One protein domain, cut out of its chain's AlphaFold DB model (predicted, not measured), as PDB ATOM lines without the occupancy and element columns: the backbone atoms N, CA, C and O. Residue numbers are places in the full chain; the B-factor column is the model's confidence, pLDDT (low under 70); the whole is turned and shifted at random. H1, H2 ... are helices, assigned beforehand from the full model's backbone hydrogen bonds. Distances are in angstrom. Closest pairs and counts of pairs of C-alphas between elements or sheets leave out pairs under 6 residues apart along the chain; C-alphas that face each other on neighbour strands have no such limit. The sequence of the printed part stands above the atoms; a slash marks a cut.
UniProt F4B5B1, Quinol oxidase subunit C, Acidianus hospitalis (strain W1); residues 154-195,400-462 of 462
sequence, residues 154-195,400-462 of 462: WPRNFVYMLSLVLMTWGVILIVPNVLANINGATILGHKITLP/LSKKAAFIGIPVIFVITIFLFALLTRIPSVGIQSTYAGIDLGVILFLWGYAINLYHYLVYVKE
ATOM      1  N   TRP A 154     123.933 122.258 111.988       91.69
ATOM      2  CA  TRP A 154     124.575 122.086 113.283       91.69
ATOM      3  C   TRP A 154     125.972 122.724 113.311       91.69
ATOM      4  O   TRP A 154     126.742 122.532 112.370       91.69
ATOM      5  N   PRO A 155     126.347 123.441 114.384       93.56
ATOM      6  CA  PRO A 155     125.497 123.898 115.493       93.56
ATOM      7  C   PRO A 155     124.773 125.224 115.191       93.56
ATOM      8  O   PRO A 155     123.845 125.597 115.900       93.56
ATOM      9  N   ARG A 156     125.194 125.959 114.153       90.94
ATOM     10  CA  ARG A 156     124.828 127.368 113.948       90.94
ATOM     11  C   ARG A 156     123.322 127.601 113.806       90.94
ATOM     12  O   ARG A 156     122.743 128.322 114.619       90.94
ATOM     13  N   ASN A 157     122.686 127.023 112.784       90.19
ATOM     14  CA  ASN A 157     121.258 127.267 112.558       90.19
ATOM     15  C   ASN A 157     120.403 126.608 113.644       90.19
ATOM     16  O   ASN A 157     119.364 127.158 113.982       90.19
ATOM     17  N   PHE A 158     120.847 125.494 114.233       93.12
ATOM     18  CA  PHE A 158     120.178 124.865 115.371       93.12
ATOM     19  C   PHE A 158     120.048 125.833 116.553       93.12
ATOM     20  O   PHE A 158     118.947 126.027 117.061       93.12
ATOM     21  N   VAL A 159     121.134 126.506 116.948       90.31
ATOM     22  CA  VAL A 159     121.116 127.502 118.035       90.31
ATOM     23  C   VAL A 159     120.185 128.671 117.693       90.31
ATOM     24  O   VAL A 159     119.401 129.112 118.535       90.31
ATOM     25  N   TYR A 160     120.213 129.150 116.446       87.19
ATOM     26  CA  TYR A 160     119.282 130.186 115.994       87.19
ATOM     27  C   TYR A 160     117.820 129.716 116.054       87.19
ATOM     28  O   TYR A 160     116.960 130.426 116.573       87.19
ATOM     29  N   MET A 161     117.526 128.506 115.586       88.62
ATOM     30  CA  MET A 161     116.180 127.935 115.626       88.62
ATOM     31  C   MET A 161     115.697 127.717 117.059       88.62
ATOM     32  O   MET A 161     114.556 128.054 117.361       88.62
ATOM     33  N   LEU A 162     116.565 127.251 117.958       91.38
ATOM     34  CA  LEU A 162     116.261 127.123 119.381       91.38
ATOM     35  C   LEU A 162     115.866 128.476 119.991       91.38
ATOM     36  O   LEU A 162     114.883 128.544 120.724       91.38
ATOM     37  N   SER A 163     116.566 129.561 119.627       87.06
ATOM     38  CA  SER A 163     116.210 130.915 120.078       87.06
ATOM     39  C   SER A 163     114.778 131.294 119.685       87.06
ATOM     40  O   SER A 163     113.996 131.738 120.526       87.06
ATOM     41  N   LEU A 164     114.398 131.032 118.430       85.75
ATOM     42  CA  LEU A 164     113.062 131.325 117.918       85.75
ATOM     43  C   LEU A 164     111.988 130.449 118.565       85.75
ATOM     44  O   LEU A 164     110.901 130.946 118.855       85.75
ATOM     45  N   VAL A 165     112.283 129.168 118.804       88.88
ATOM     46  CA  VAL A 165     111.370 128.241 119.486       88.88
ATOM     47  C   VAL A 165     111.065 128.755 120.887       88.88
ATOM     48  O   VAL A 165     109.895 128.942 121.208       88.88
ATOM     49  N   LEU A 166     112.086 129.065 121.691       88.69
ATOM     50  CA  LEU A 166     111.886 129.564 123.055       88.69
ATOM     51  C   LEU A 166     111.128 130.896 123.083       88.69
ATOM     52  O   LEU A 166     110.197 131.047 123.871       88.69
ATOM     53  N   MET A 167     111.448 131.831 122.182       83.69
ATOM     54  CA  MET A 167     110.703 133.092 122.068       83.69
ATOM     55  C   MET A 167     109.237 132.864 121.681       83.69
ATOM     56  O   MET A 167     108.346 133.491 122.248       83.69
ATOM     57  N   THR A 168     108.973 131.951 120.745       85.81
ATOM     58  CA  THR A 168     107.610 131.627 120.304       85.81
ATOM     59  C   THR A 168     106.805 130.984 121.430       85.81
ATOM     60  O   THR A 168     105.678 131.403 121.683       85.81
ATOM     61  N   TRP A 169     107.383 130.013 122.144       89.94
ATOM     62  CA  TRP A 169     106.762 129.413 123.328       89.94
ATOM     63  C   TRP A 169     106.534 130.440 124.434       89.94
ATOM     64  O   TRP A 169     105.470 130.441 125.046       89.94
ATOM     65  N   GLY A 170     107.476 131.368 124.625       82.94
ATOM     66  CA  GLY A 170     107.311 132.497 125.531       82.94
ATOM     67  C   GLY A 170     106.056 133.312 125.218       82.94
ATOM     68  O   GLY A 170     105.215 133.505 126.089       82.94
ATOM     69  N   VAL A 171     105.860 133.703 123.955       84.50
ATOM     70  CA  VAL A 171     104.651 134.427 123.517       84.50
ATOM     71  C   VAL A 171     103.381 133.587 123.691       84.50
ATOM     72  O   VAL A 171     102.371 134.112 124.157       84.50
ATOM     73  N   ILE A 172     103.423 132.295 123.346       87.62
ATOM     74  CA  ILE A 172     102.279 131.374 123.483       87.62
ATOM     75  C   ILE A 172     101.839 131.236 124.943       87.62
ATOM     76  O   ILE A 172     100.647 131.089 125.186       87.62
ATOM     77  N   LEU A 173     102.762 131.302 125.904       88.69
ATOM     78  CA  LEU A 173     102.424 131.273 127.324       88.69
ATOM     79  C   LEU A 173     101.994 132.648 127.845       88.69
ATOM     80  O   LEU A 173     101.015 132.734 128.576       88.69
ATOM     81  N   ILE A 174     102.663 133.733 127.448       82.94
ATOM     82  CA  ILE A 174     102.330 135.083 127.931       82.94
ATOM     83  C   ILE A 174     100.919 135.483 127.497       82.94
ATOM     84  O   ILE A 174     100.116 135.887 128.332       82.94
ATOM     85  N   VAL A 175     100.599 135.383 126.203       86.12
ATOM     86  CA  VAL A 175      99.394 136.020 125.647       86.12
ATOM     87  C   VAL A 175      98.096 135.489 126.275       86.12
ATOM     88  O   VAL A 175      97.345 136.310 126.800       86.12
ATOM     89  N   PRO A 176      97.809 134.172 126.308       85.69
ATOM     90  CA  PRO A 176      96.568 133.664 126.895       85.69
ATOM     91  C   PRO A 176      96.464 133.942 128.395       85.69
ATOM     92  O   PRO A 176      95.382 134.255 128.883       85.69
ATOM     93  N   ASN A 177      97.580 133.881 129.129       84.88
ATOM     94  CA  ASN A 177      97.579 134.135 130.567       84.88
ATOM     95  C   ASN A 177      97.402 135.623 130.898       84.88
ATOM     96  O   ASN A 177      96.713 135.956 131.861       84.88
ATOM     97  N   VAL A 178      97.955 136.531 130.086       83.75
ATOM     98  CA  VAL A 178      97.661 137.968 130.190       83.75
ATOM     99  C   VAL A 178      96.185 138.220 129.897       83.75
ATOM    100  O   VAL A 178      95.532 138.901 130.683       83.75
ATOM    101  N   LEU A 179      95.639 137.629 128.827       86.12
ATOM    102  CA  LEU A 179      94.210 137.726 128.506       86.12
ATOM    103  C   LEU A 179      93.334 137.222 129.665       86.12
ATOM    104  O   LEU A 179      92.350 137.869 130.014       86.12
ATOM    105  N   ALA A 180      93.714 136.118 130.308       86.19
ATOM    106  CA  ALA A 180      92.974 135.567 131.440       86.19
ATOM    107  C   ALA A 180      92.960 136.534 132.634       86.19
ATOM    108  O   ALA A 180      91.912 136.741 133.236       86.19
ATOM    109  N   ASN A 181      94.096 137.174 132.928       80.69
ATOM    110  CA  ASN A 181      94.225 138.116 134.045       80.69
ATOM    111  C   ASN A 181      93.517 139.454 133.816       80.69
ATOM    112  O   ASN A 181      93.036 140.058 134.772       80.69
ATOM    113  N   ILE A 182      93.461 139.946 132.574       84.31
ATOM    114  CA  ILE A 182      92.734 141.189 132.272       84.31
ATOM    115  C   ILE A 182      91.222 140.961 132.172       84.31
ATOM    116  O   ILE A 182      90.459 141.918 132.279       84.31
ATOM    117  N   ASN A 183      90.771 139.720 131.969       83.44
ATOM    118  CA  ASN A 183      89.352 139.412 131.868       83.44
ATOM    119  C   ASN A 183      88.663 139.567 133.233       83.44
ATOM    120  O   ASN A 183      88.933 138.830 134.174       83.44
ATOM    121  N   GLY A 184      87.764 140.542 133.345       78.94
ATOM    122  CA  GLY A 184      87.105 140.926 134.592       78.94
ATOM    123  C   GLY A 184      87.876 141.953 135.427       78.94
ATOM    124  O   GLY A 184      87.334 142.425 136.430       78.94
ATOM    125  N   ALA A 185      89.093 142.339 135.021       77.88
ATOM    126  CA  ALA A 185      89.893 143.338 135.722       77.88
ATOM    127  C   ALA A 185      89.321 144.749 135.532       77.88
ATOM    128  O   ALA A 185      88.805 145.094 134.469       77.88
ATOM    129  N   THR A 186      89.440 145.590 136.561       82.69
ATOM    130  CA  THR A 186      89.098 147.015 136.466       82.69
ATOM    131  C   THR A 186      90.371 147.815 136.231       82.69
ATOM    132  O   THR A 186      91.198 147.942 137.131       82.69
ATOM    133  N   ILE A 187      90.538 148.345 135.020       73.88
ATOM    134  CA  ILE A 187      91.693 149.160 134.631       73.88
ATOM    135  C   ILE A 187      91.198 150.580 134.385       73.88
ATOM    136  O   ILE A 187      90.292 150.793 133.584       73.88
ATOM    137  N   LEU A 188      91.773 151.555 135.097       77.06
ATOM    138  CA  LEU A 188      91.393 152.972 134.993       77.06
ATOM    139  C   LEU A 188      89.881 153.213 135.197       77.06
ATOM    140  O   LEU A 188      89.282 154.047 134.529       77.06
ATOM    141  N   GLY A 189      89.250 152.452 136.099       82.25
ATOM    142  CA  GLY A 189      87.812 152.550 136.388       82.25
ATOM    143  C   GLY A 189      86.894 151.807 135.410       82.25
ATOM    144  O   GLY A 189      85.695 151.722 135.663       82.25
ATOM    145  N   HIS A 190      87.429 151.212 134.340       80.75
ATOM    146  CA  HIS A 190      86.657 150.419 133.384       80.75
ATOM    147  C   HIS A 190      86.861 148.924 133.617       80.75
ATOM    148  O   HIS A 190      87.992 148.430 133.611       80.75
ATOM    149  N   LYS A 191      85.760 148.187 133.803       86.00
ATOM    150  CA  LYS A 191      85.788 146.723 133.858       86.00
ATOM    151  C   LYS A 191      85.984 146.175 132.449       86.00
ATOM    152  O   LYS A 191      85.151 146.392 131.574       86.00
ATOM    153  N   ILE A 192      87.077 145.457 132.243       84.31
ATOM    154  CA  ILE A 192      87.375 144.787 130.982       84.31
ATOM    155  C   ILE A 192      86.637 143.453 130.971       84.31
ATOM    156  O   ILE A 192      86.788 142.647 131.884       84.31
ATOM    157  N   THR A 193      85.853 143.198 129.930       85.62
ATOM    158  CA  THR A 193      85.225 141.897 129.678       85.62
ATOM    159  C   THR A 193      85.632 141.442 128.293       85.62
ATOM    160  O   THR A 193      85.303 142.101 127.305       85.62
ATOM    161  N   LEU A 194      86.383 140.345 128.215       86.06
ATOM    162  CA  LEU A 194      86.790 139.814 126.924       86.06
ATOM    163  C   LEU A 194      85.589 139.188 126.212       86.06
ATOM    164  O   LEU A 194      84.823 138.455 126.844       86.06
ATOM    165  N   PRO A 195      85.433 139.431 124.901       86.94
ATOM    166  CA  PRO A 195      84.420 138.740 124.133       86.94
ATOM    167  C   PRO A 195      84.737 137.248 124.102       86.94
ATOM    168  O   PRO A 195      85.902 136.847 124.030       86.94
ATOM    169  N   LEU A 400     129.342 148.640 118.954       46.22
ATOM    170  CA  LEU A 400     128.186 148.635 119.847       46.22
ATOM    171  C   LEU A 400     127.689 147.205 120.000       46.22
ATOM    172  O   LEU A 400     126.889 146.694 119.233       46.22
ATOM    173  N   SER A 401     128.176 146.490 120.992       60.75
ATOM    174  CA  SER A 401     129.459 145.807 120.905       60.75
ATOM    175  C   SER A 401     129.108 144.333 121.059       60.75
ATOM    176  O   SER A 401     128.140 144.029 121.765       60.75
ATOM    177  N   LYS A 402     129.919 143.399 120.562       64.06
ATOM    178  CA  LYS A 402     129.904 142.061 121.165       64.06
ATOM    179  C   LYS A 402     129.955 142.157 122.709       64.06
ATOM    180  O   LYS A 402     129.320 141.362 123.374       64.06
ATOM    181  N   LYS A 403     130.527 143.218 123.302       63.03
ATOM    182  CA  LYS A 403     130.416 143.539 124.741       63.03
ATOM    183  C   LYS A 403     128.985 143.785 125.245       63.03
ATOM    184  O   LYS A 403     128.665 143.308 126.319       63.03
ATOM    185  N   ALA A 404     128.114 144.486 124.516       64.69
ATOM    186  CA  ALA A 404     126.731 144.723 124.951       64.69
ATOM    187  C   ALA A 404     125.910 143.425 124.934       64.69
ATOM    188  O   ALA A 404     125.213 143.126 125.897       64.69
ATOM    189  N   ALA A 405     126.062 142.614 123.883       68.06
ATOM    190  CA  ALA A 405     125.474 141.276 123.833       68.06
ATOM    191  C   ALA A 405     126.084 140.345 124.902       68.06
ATOM    192  O   ALA A 405     125.360 139.593 125.546       68.06
ATOM    193  N   PHE A 406     127.393 140.448 125.151       71.69
ATOM    194  CA  PHE A 406     128.105 139.696 126.186       71.69
ATOM    195  C   PHE A 406     127.672 140.083 127.604       71.69
ATOM    196  O   PHE A 406     127.574 139.203 128.444       71.69
ATOM    197  N   ILE A 407     127.371 141.359 127.873       73.38
ATOM    198  CA  ILE A 407     126.825 141.838 129.158       73.38
ATOM    199  C   ILE A 407     125.334 141.498 129.281       73.38
ATOM    200  O   ILE A 407     124.863 141.154 130.363       73.38
ATOM    201  N   GLY A 408     124.589 141.554 128.174       70.38
ATOM    202  CA  GLY A 408     123.162 141.243 128.146       70.38
ATOM    203  C   GLY A 408     122.853 139.816 128.596       70.38
ATOM    204  O   GLY A 408     121.883 139.613 129.319       70.38
ATOM    205  N   ILE A 409     123.695 138.838 128.242       75.81
ATOM    206  CA  ILE A 409     123.484 137.428 128.608       75.81
ATOM    207  C   ILE A 409     123.508 137.213 130.142       75.81
ATOM    208  O   ILE A 409     122.509 136.711 130.661       75.81
ATOM    209  N   PRO A 410     124.551 137.614 130.904       74.50
ATOM    210  CA  PRO A 410     124.546 137.540 132.367       74.50
ATOM    211  C   PRO A 410     123.399 138.312 133.022       74.50
ATOM    212  O   PRO A 410     122.822 137.826 133.988       74.50
ATOM    213  N   VAL A 411     123.035 139.488 132.498       73.88
ATOM    214  CA  VAL A 411     121.909 140.273 133.032       73.88
ATOM    215  C   VAL A 411     120.600 139.500 132.891       73.88
ATOM    216  O   VAL A 411     119.857 139.364 133.862       73.88
ATOM    217  N   ILE A 412     120.340 138.934 131.710       75.31
ATOM    218  CA  ILE A 412     119.180 138.068 131.476       75.31
ATOM    219  C   ILE A 412     119.211 136.860 132.419       75.31
ATOM    220  O   ILE A 412     118.187 136.516 133.008       75.31
ATOM    221  N   PHE A 413     120.373 136.237 132.612       81.38
ATOM    222  CA  PHE A 413     120.524 135.103 133.521       81.38
ATOM    223  C   PHE A 413     120.162 135.471 134.971       81.38
ATOM    224  O   PHE A 413     119.369 134.777 135.603       81.38
ATOM    225  N   VAL A 414     120.646 136.607 135.479       78.44
ATOM    226  CA  VAL A 414     120.298 137.098 136.824       78.44
ATOM    227  C   VAL A 414     118.799 137.391 136.947       78.44
ATOM    228  O   VAL A 414     118.168 136.953 137.910       78.44
ATOM    229  N   ILE A 415     118.205 138.074 135.961       74.25
ATOM    230  CA  ILE A 415     116.761 138.369 135.944       74.25
ATOM    231  C   ILE A 415     115.951 137.069 135.951       74.25
ATOM    232  O   ILE A 415     115.001 136.933 136.716       74.25
ATOM    233  N   THR A 416     116.329 136.097 135.123       79.06
ATOM    234  CA  THR A 416     115.608 134.822 135.016       79.06
ATOM    235  C   THR A 416     115.740 133.953 136.263       79.06
ATOM    236  O   THR A 416     114.765 133.292 136.601       79.06
ATOM    237  N   ILE A 417     116.858 133.995 137.001       85.69
ATOM    238  CA  ILE A 417     116.962 133.361 138.330       85.69
ATOM    239  C   ILE A 417     115.946 133.971 139.295       85.69
ATOM    240  O   ILE A 417     115.249 133.242 140.000       85.69
ATOM    241  N   PHE A 418     115.845 135.302 139.322       77.75
ATOM    242  CA  PHE A 418     114.887 135.985 140.187       77.75
ATOM    243  C   PHE A 418     113.440 135.638 139.813       77.75
ATOM    244  O   PHE A 418     112.662 135.251 140.684       77.75
ATOM    245  N   LEU A 419     113.099 135.693 138.521       74.31
ATOM    246  CA  LEU A 419     111.780 135.288 138.023       74.31
ATOM    247  C   LEU A 419     111.483 133.816 138.325       74.31
ATOM    248  O   LEU A 419     110.370 133.487 138.711       74.31
ATOM    249  N   PHE A 420     112.471 132.927 138.216       84.81
ATOM    250  CA  PHE A 420     112.294 131.517 138.554       84.81
ATOM    251  C   PHE A 420     112.051 131.319 140.056       84.81
ATOM    252  O   PHE A 420     111.180 130.547 140.448       84.81
ATOM    253  N   ALA A 421     112.760 132.054 140.917       81.31
ATOM    254  CA  ALA A 421     112.509 132.026 142.355       81.31
ATOM    255  C   ALA A 421     111.091 132.516 142.698       81.31
ATOM    256  O   ALA A 421     110.437 131.916 143.553       81.31
ATOM    257  N   LEU A 422     110.594 133.558 142.019       75.69
ATOM    258  CA  LEU A 422     109.200 134.000 142.141       75.69
ATOM    259  C   LEU A 422     108.222 132.923 141.658       75.69
ATOM    260  O   LEU A 422     107.292 132.590 142.389       75.69
ATOM    261  N   LEU A 423     108.490 132.317 140.499       81.44
ATOM    262  CA  LEU A 423     107.673 131.263 139.901       81.44
ATOM    263  C   LEU A 423     107.441 130.090 140.866       81.44
ATOM    264  O   LEU A 423     106.318 129.612 140.978       81.44
ATOM    265  N   THR A 424     108.464 129.661 141.621       85.00
ATOM    266  CA  THR A 424     108.322 128.556 142.598       85.00
ATOM    267  C   THR A 424     107.375 128.856 143.766       85.00
ATOM    268  O   THR A 424     106.985 127.940 144.487       85.00
ATOM    269  N   ARG A 425     107.001 130.125 143.968       82.12
ATOM    270  CA  ARG A 425     106.063 130.556 145.015       82.12
ATOM    271  C   ARG A 425     104.623 130.657 144.518       82.12
ATOM    272  O   ARG A 425     103.727 130.857 145.335       82.12
ATOM    273  N   ILE A 426     104.396 130.548 143.209       81.44
ATOM    274  CA  ILE A 426     103.070 130.650 142.601       81.44
ATOM    275  C   ILE A 426     102.470 129.239 142.482       81.44
ATOM    276  O   ILE A 426     103.155 128.324 142.019       81.44
ATOM    277  N   PRO A 427     101.198 129.029 142.867       84.06
ATOM    278  CA  PRO A 427     100.527 127.749 142.665       84.06
ATOM    279  C   PRO A 427     100.510 127.331 141.188       84.06
ATOM    280  O   PRO A 427     100.196 128.130 140.308       84.06
ATOM    281  N   SER A 428     100.783 126.055 140.909       77.44
ATOM    282  CA  SER A 428     100.743 125.497 139.548       77.44
ATOM    283  C   SER A 428      99.322 125.207 139.040       77.44
ATOM    284  O   SER A 428      99.144 124.867 137.871       77.44
ATOM    285  N   VAL A 429      98.307 125.362 139.894       82.75
ATOM    286  CA  VAL A 429      96.887 125.118 139.596       82.75
ATOM    287  C   VAL A 429      96.010 126.267 140.102       82.75
ATOM    288  O   VAL A 429      96.395 127.012 141.003       82.75
ATOM    289  N   GLY A 430      94.806 126.396 139.540       80.44
ATOM    290  CA  GLY A 430      93.848 127.450 139.893       80.44
ATOM    291  C   GLY A 430      94.101 128.778 139.173       80.44
ATOM    292  O   GLY A 430      94.987 128.888 138.339       80.44
ATOM    293  N   ILE A 431      93.314 129.810 139.488       74.94
ATOM    294  CA  ILE A 431      93.341 131.100 138.764       74.94
ATOM    295  C   ILE A 431      94.722 131.775 138.844       74.94
ATOM    296  O   ILE A 431      95.186 132.366 137.868       74.94
ATOM    297  N   GLN A 432      95.416 131.634 139.977       77.00
ATOM    298  CA  GLN A 432      96.753 132.197 140.183       77.00
ATOM    299  C   GLN A 432      97.841 131.533 139.325       77.00
ATOM    300  O   GLN A 432      98.884 132.150 139.113       77.00
ATOM    301  N   SER A 433      97.606 130.333 138.776       85.62
ATOM    302  CA  SER A 433      98.578 129.673 137.890       85.62
ATOM    303  C   SER A 433      98.800 130.438 136.586       85.62
ATOM    304  O   SER A 433      99.819 130.259 135.920       85.62
ATOM    305  N   THR A 434      97.896 131.357 136.244       83.62
ATOM    306  CA  THR A 434      98.075 132.249 135.100       83.62
ATOM    307  C   THR A 434      99.294 133.164 135.270       83.62
ATOM    308  O   THR A 434     100.026 133.375 134.305       83.62
ATOM    309  N   TYR A 435      99.602 133.624 136.488       79.44
ATOM    310  CA  TYR A 435     100.837 134.368 136.768       79.44
ATOM    311  C   TYR A 435     102.080 133.497 136.568       79.44
ATOM    312  O   TYR A 435     103.049 133.948 135.964       79.44
ATOM    313  N   ALA A 436     102.021 132.223 136.972       84.69
ATOM    314  CA  ALA A 436     103.095 131.269 136.705       84.69
ATOM    315  C   ALA A 436     103.300 131.056 135.194       84.69
ATOM    316  O   ALA A 436     104.432 130.975 134.720       84.69
ATOM    317  N   GLY A 437     102.212 131.020 134.418       84.75
ATOM    318  CA  GLY A 437     102.262 130.966 132.958       84.75
ATOM    319  C   GLY A 437     102.902 132.208 132.325       84.75
ATOM    320  O   GLY A 437     103.700 132.070 131.396       84.75
ATOM    321  N   ILE A 438     102.607 133.409 132.841       84.38
ATOM    322  CA  ILE A 438     103.252 134.661 132.407       84.38
ATOM    323  C   ILE A 438     104.748 134.619 132.725       84.38
ATOM    324  O   ILE A 438     105.555 134.819 131.818       84.38
ATOM    325  N   ASP A 439     105.120 134.311 133.968       80.81
ATOM    326  CA  ASP A 439     106.515 134.278 134.417       80.81
ATOM    327  C   ASP A 439     107.333 133.253 133.628       80.81
ATOM    328  O   ASP A 439     108.400 133.581 133.102       80.81
ATOM    329  N   LEU A 440     106.812 132.034 133.454       90.94
ATOM    330  CA  LEU A 440     107.448 131.011 132.625       90.94
ATOM    331  C   LEU A 440     107.596 131.485 131.176       90.94
ATOM    332  O   LEU A 440     108.655 131.308 130.571       90.94
ATOM    333  N   GLY A 441     106.567 132.120 130.616       84.25
ATOM    334  CA  GLY A 441     106.622 132.663 129.266       84.25
ATOM    335  C   GLY A 441     107.673 133.768 129.102       84.25
ATOM    336  O   GLY A 441     108.428 133.758 128.126       84.25
ATOM    337  N   VAL A 442     107.794 134.678 130.075       79.56
ATOM    338  CA  VAL A 442     108.834 135.720 130.106       79.56
ATOM    339  C   VAL A 442     110.220 135.093 130.220       79.56
ATOM    340  O   VAL A 442     111.118 135.478 129.472       79.56
ATOM    341  N   ILE A 443     110.395 134.094 131.088       85.56
ATOM    342  CA  ILE A 443     111.653 133.350 131.222       85.56
ATOM    343  C   ILE A 443     112.041 132.729 129.876       85.56
ATOM    344  O   ILE A 443     113.141 132.991 129.391       85.56
ATOM    345  N   LEU A 444     111.153 131.967 129.227       89.06
ATOM    346  CA  LEU A 444     111.439 131.350 127.925       89.06
ATOM    347  C   LEU A 444     111.777 132.396 126.857       89.06
ATOM    348  O   LEU A 444     112.725 132.210 126.093       89.06
ATOM    349  N   PHE A 445     111.056 133.518 126.826       83.62
ATOM    350  CA  PHE A 445     111.333 134.598 125.884       83.62
ATOM    351  C   PHE A 445     112.721 135.210 126.100       83.62
ATOM    352  O   PHE A 445     113.487 135.364 125.146       83.62
ATOM    353  N   LEU A 446     113.066 135.517 127.352       77.19
ATOM    354  CA  LEU A 446     114.363 136.067 127.731       77.19
ATOM    355  C   LEU A 446     115.505 135.090 127.429       77.19
ATOM    356  O   LEU A 446     116.515 135.497 126.859       77.19
ATOM    357  N   TRP A 447     115.336 133.800 127.726       88.62
ATOM    358  CA  TRP A 447     116.306 132.762 127.366       88.62
ATOM    359  C   TRP A 447     116.466 132.625 125.854       88.62
ATOM    360  O   TRP A 447     117.591 132.574 125.361       88.62
ATOM    361  N   GLY A 448     115.367 132.637 125.097       81.56
ATOM    362  CA  GLY A 448     115.419 132.672 123.641       81.56
ATOM    363  C   GLY A 448     116.207 133.879 123.130       81.56
ATOM    364  O   GLY A 448     117.108 133.725 122.307       81.56
ATOM    365  N   TYR A 449     115.971 135.064 123.692       79.38
ATOM    366  CA  TYR A 449     116.735 136.266 123.360       79.38
ATOM    367  C   TYR A 449     118.225 136.147 123.732       79.38
ATOM    368  O   TYR A 449     119.085 136.487 122.921       79.38
ATOM    369  N   ALA A 450     118.566 135.590 124.897       77.81
ATOM    370  CA  ALA A 450     119.953 135.342 125.298       77.81
ATOM    371  C   ALA A 450     120.672 134.366 124.349       77.81
ATOM    372  O   ALA A 450     121.812 134.614 123.955       77.81
ATOM    373  N   ILE A 451     120.000 133.294 123.914       86.25
ATOM    374  CA  ILE A 451     120.531 132.361 122.907       86.25
ATOM    375  C   ILE A 451     120.718 133.067 121.559       86.25
ATOM    376  O   ILE A 451     121.703 132.817 120.862       86.25
ATOM    377  N   ASN A 452     119.818 133.983 121.193       82.00
ATOM    378  CA  ASN A 452     119.965 134.791 119.985       82.00
ATOM    379  C   ASN A 452     121.201 135.707 120.053       82.00
ATOM    380  O   ASN A 452     121.983 135.757 119.100       82.00
ATOM    381  N   LEU A 453     121.428 136.360 121.200       80.25
ATOM    382  CA  LEU A 453     122.637 137.143 121.465       80.25
ATOM    383  C   LEU A 453     123.893 136.267 121.398       80.25
ATOM    384  O   LEU A 453     124.861 136.644 120.743       80.25
ATOM    385  N   TYR A 454     123.873 135.076 122.001       86.62
ATOM    386  CA  TYR A 454     124.969 134.111 121.899       86.62
ATOM    387  C   TYR A 454     125.250 133.720 120.440       86.62
ATOM    388  O   TYR A 454     126.400 133.745 119.999       86.62
ATOM    389  N   HIS A 455     124.206 133.433 119.656       86.75
ATOM    390  CA  HIS A 455     124.355 133.126 118.237       86.75
ATOM    391  C   HIS A 455     125.016 134.284 117.474       86.75
ATOM    392  O   HIS A 455     125.915 134.054 116.661       86.75
ATOM    393  N   TYR A 456     124.612 135.525 117.758       80.56
ATOM    394  CA  TYR A 456     125.235 136.723 117.196       80.56
ATOM    395  C   TYR A 456     126.717 136.853 117.588       80.56
ATOM    396  O   TYR A 456     127.558 137.129 116.736       80.56
ATOM    397  N   LEU A 457     127.067 136.590 118.850       82.06
ATOM    398  CA  LEU A 457     128.446 136.669 119.341       82.06
ATOM    399  C   LEU A 457     129.383 135.654 118.684       82.06
ATOM    400  O   LEU A 457     130.501 136.011 118.299       82.06
ATOM    401  N   VAL A 458     128.937 134.402 118.580       87.06
ATOM    402  CA  VAL A 458     129.788 133.264 118.206       87.06
ATOM    403  C   VAL A 458     129.793 133.011 116.702       87.06
ATOM    404  O   VAL A 458     130.849 132.741 116.134       87.06
ATOM    405  N   TYR A 459     128.639 133.102 116.038       84.06
ATOM    406  CA  TYR A 459     128.493 132.622 114.659       84.06
ATOM    407  C   TYR A 459     128.405 133.723 113.600       84.06
ATOM    408  O   TYR A 459     128.548 133.430 112.409       84.06
ATOM    409  N   VAL A 460     128.166 134.978 113.988       78.06
ATOM    410  CA  VAL A 460     128.148 136.109 113.050       78.06
ATOM    411  C   VAL A 460     129.548 136.735 113.012       78.06
ATOM    412  O   VAL A 460     130.064 137.215 114.026       78.06
ATOM    413  N   LYS A 461     130.193 136.653 111.840       70.00
ATOM    414  CA  LYS A 461     131.493 137.287 111.561       70.00
ATOM    415  C   LYS A 461     131.302 138.793 111.333       70.00
ATOM    416  O   LYS A 461     130.216 139.195 110.915       70.00
ATOM    417  N   GLU A 462     132.334 139.574 111.656       55.19
ATOM    418  CA  GLU A 462     132.380 141.031 111.434       55.19
ATOM    419  C   GLU A 462     132.381 141.404 109.949       55.19
ATOM    420  O   GLU A 462     132.974 140.639 109.150       55.19
TER     421      GLU A 462
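What this domain is: This is residues 154 to 195 and 400 to 462 of the 462 residues of the protein "Quinol oxidase subunit C" of Acidianus hospitalis (strain W1) (UniProt F4B5B1). Three long helices stand side by side in a row, H3 in the middle running against H1 and H2; unnamed residues 183 to 195 follow H1. The printed part has 105 residues, with H1, H2, H3 in chain order and no named strand: all helix. It is loose, radius of gyration of the C-alphas 16.9 A, spanning 52 by 29 by 28 A.

Where its parts are: Find C-alpha 154 at (124.575, 122.086, 113.283); H1, residues 154 to 182, runs 41.7 A. H2, residues 402 to 423, runs 31.0 A. H3, residues 433 to 459, runs 38.0 A to C-alpha 459 at (128.493, 132.622, 114.659).

How they stand to each other: H1 and H3 touch, their closest C-alphas those of Gly 170 and Gly 441, 3.8 A, at a shallow tilt of 24 degrees, opposite ways. H2 and H3, a helical hairpin, touch closest at the C-alphas of Ile 409 and Ala 450, 5.3 A. H1 and H2 are apart. Every O i to N i+4 pair is within hydrogen-bond range in H3, 22 of 25 in H1, 17 of 18 in H2.

The domain as a whole: Residues 196 to 399 are not printed; C-alphas 195 and 400 are 45.1 A apart. Residues 400 to 405 and 462 have pLDDT under 70.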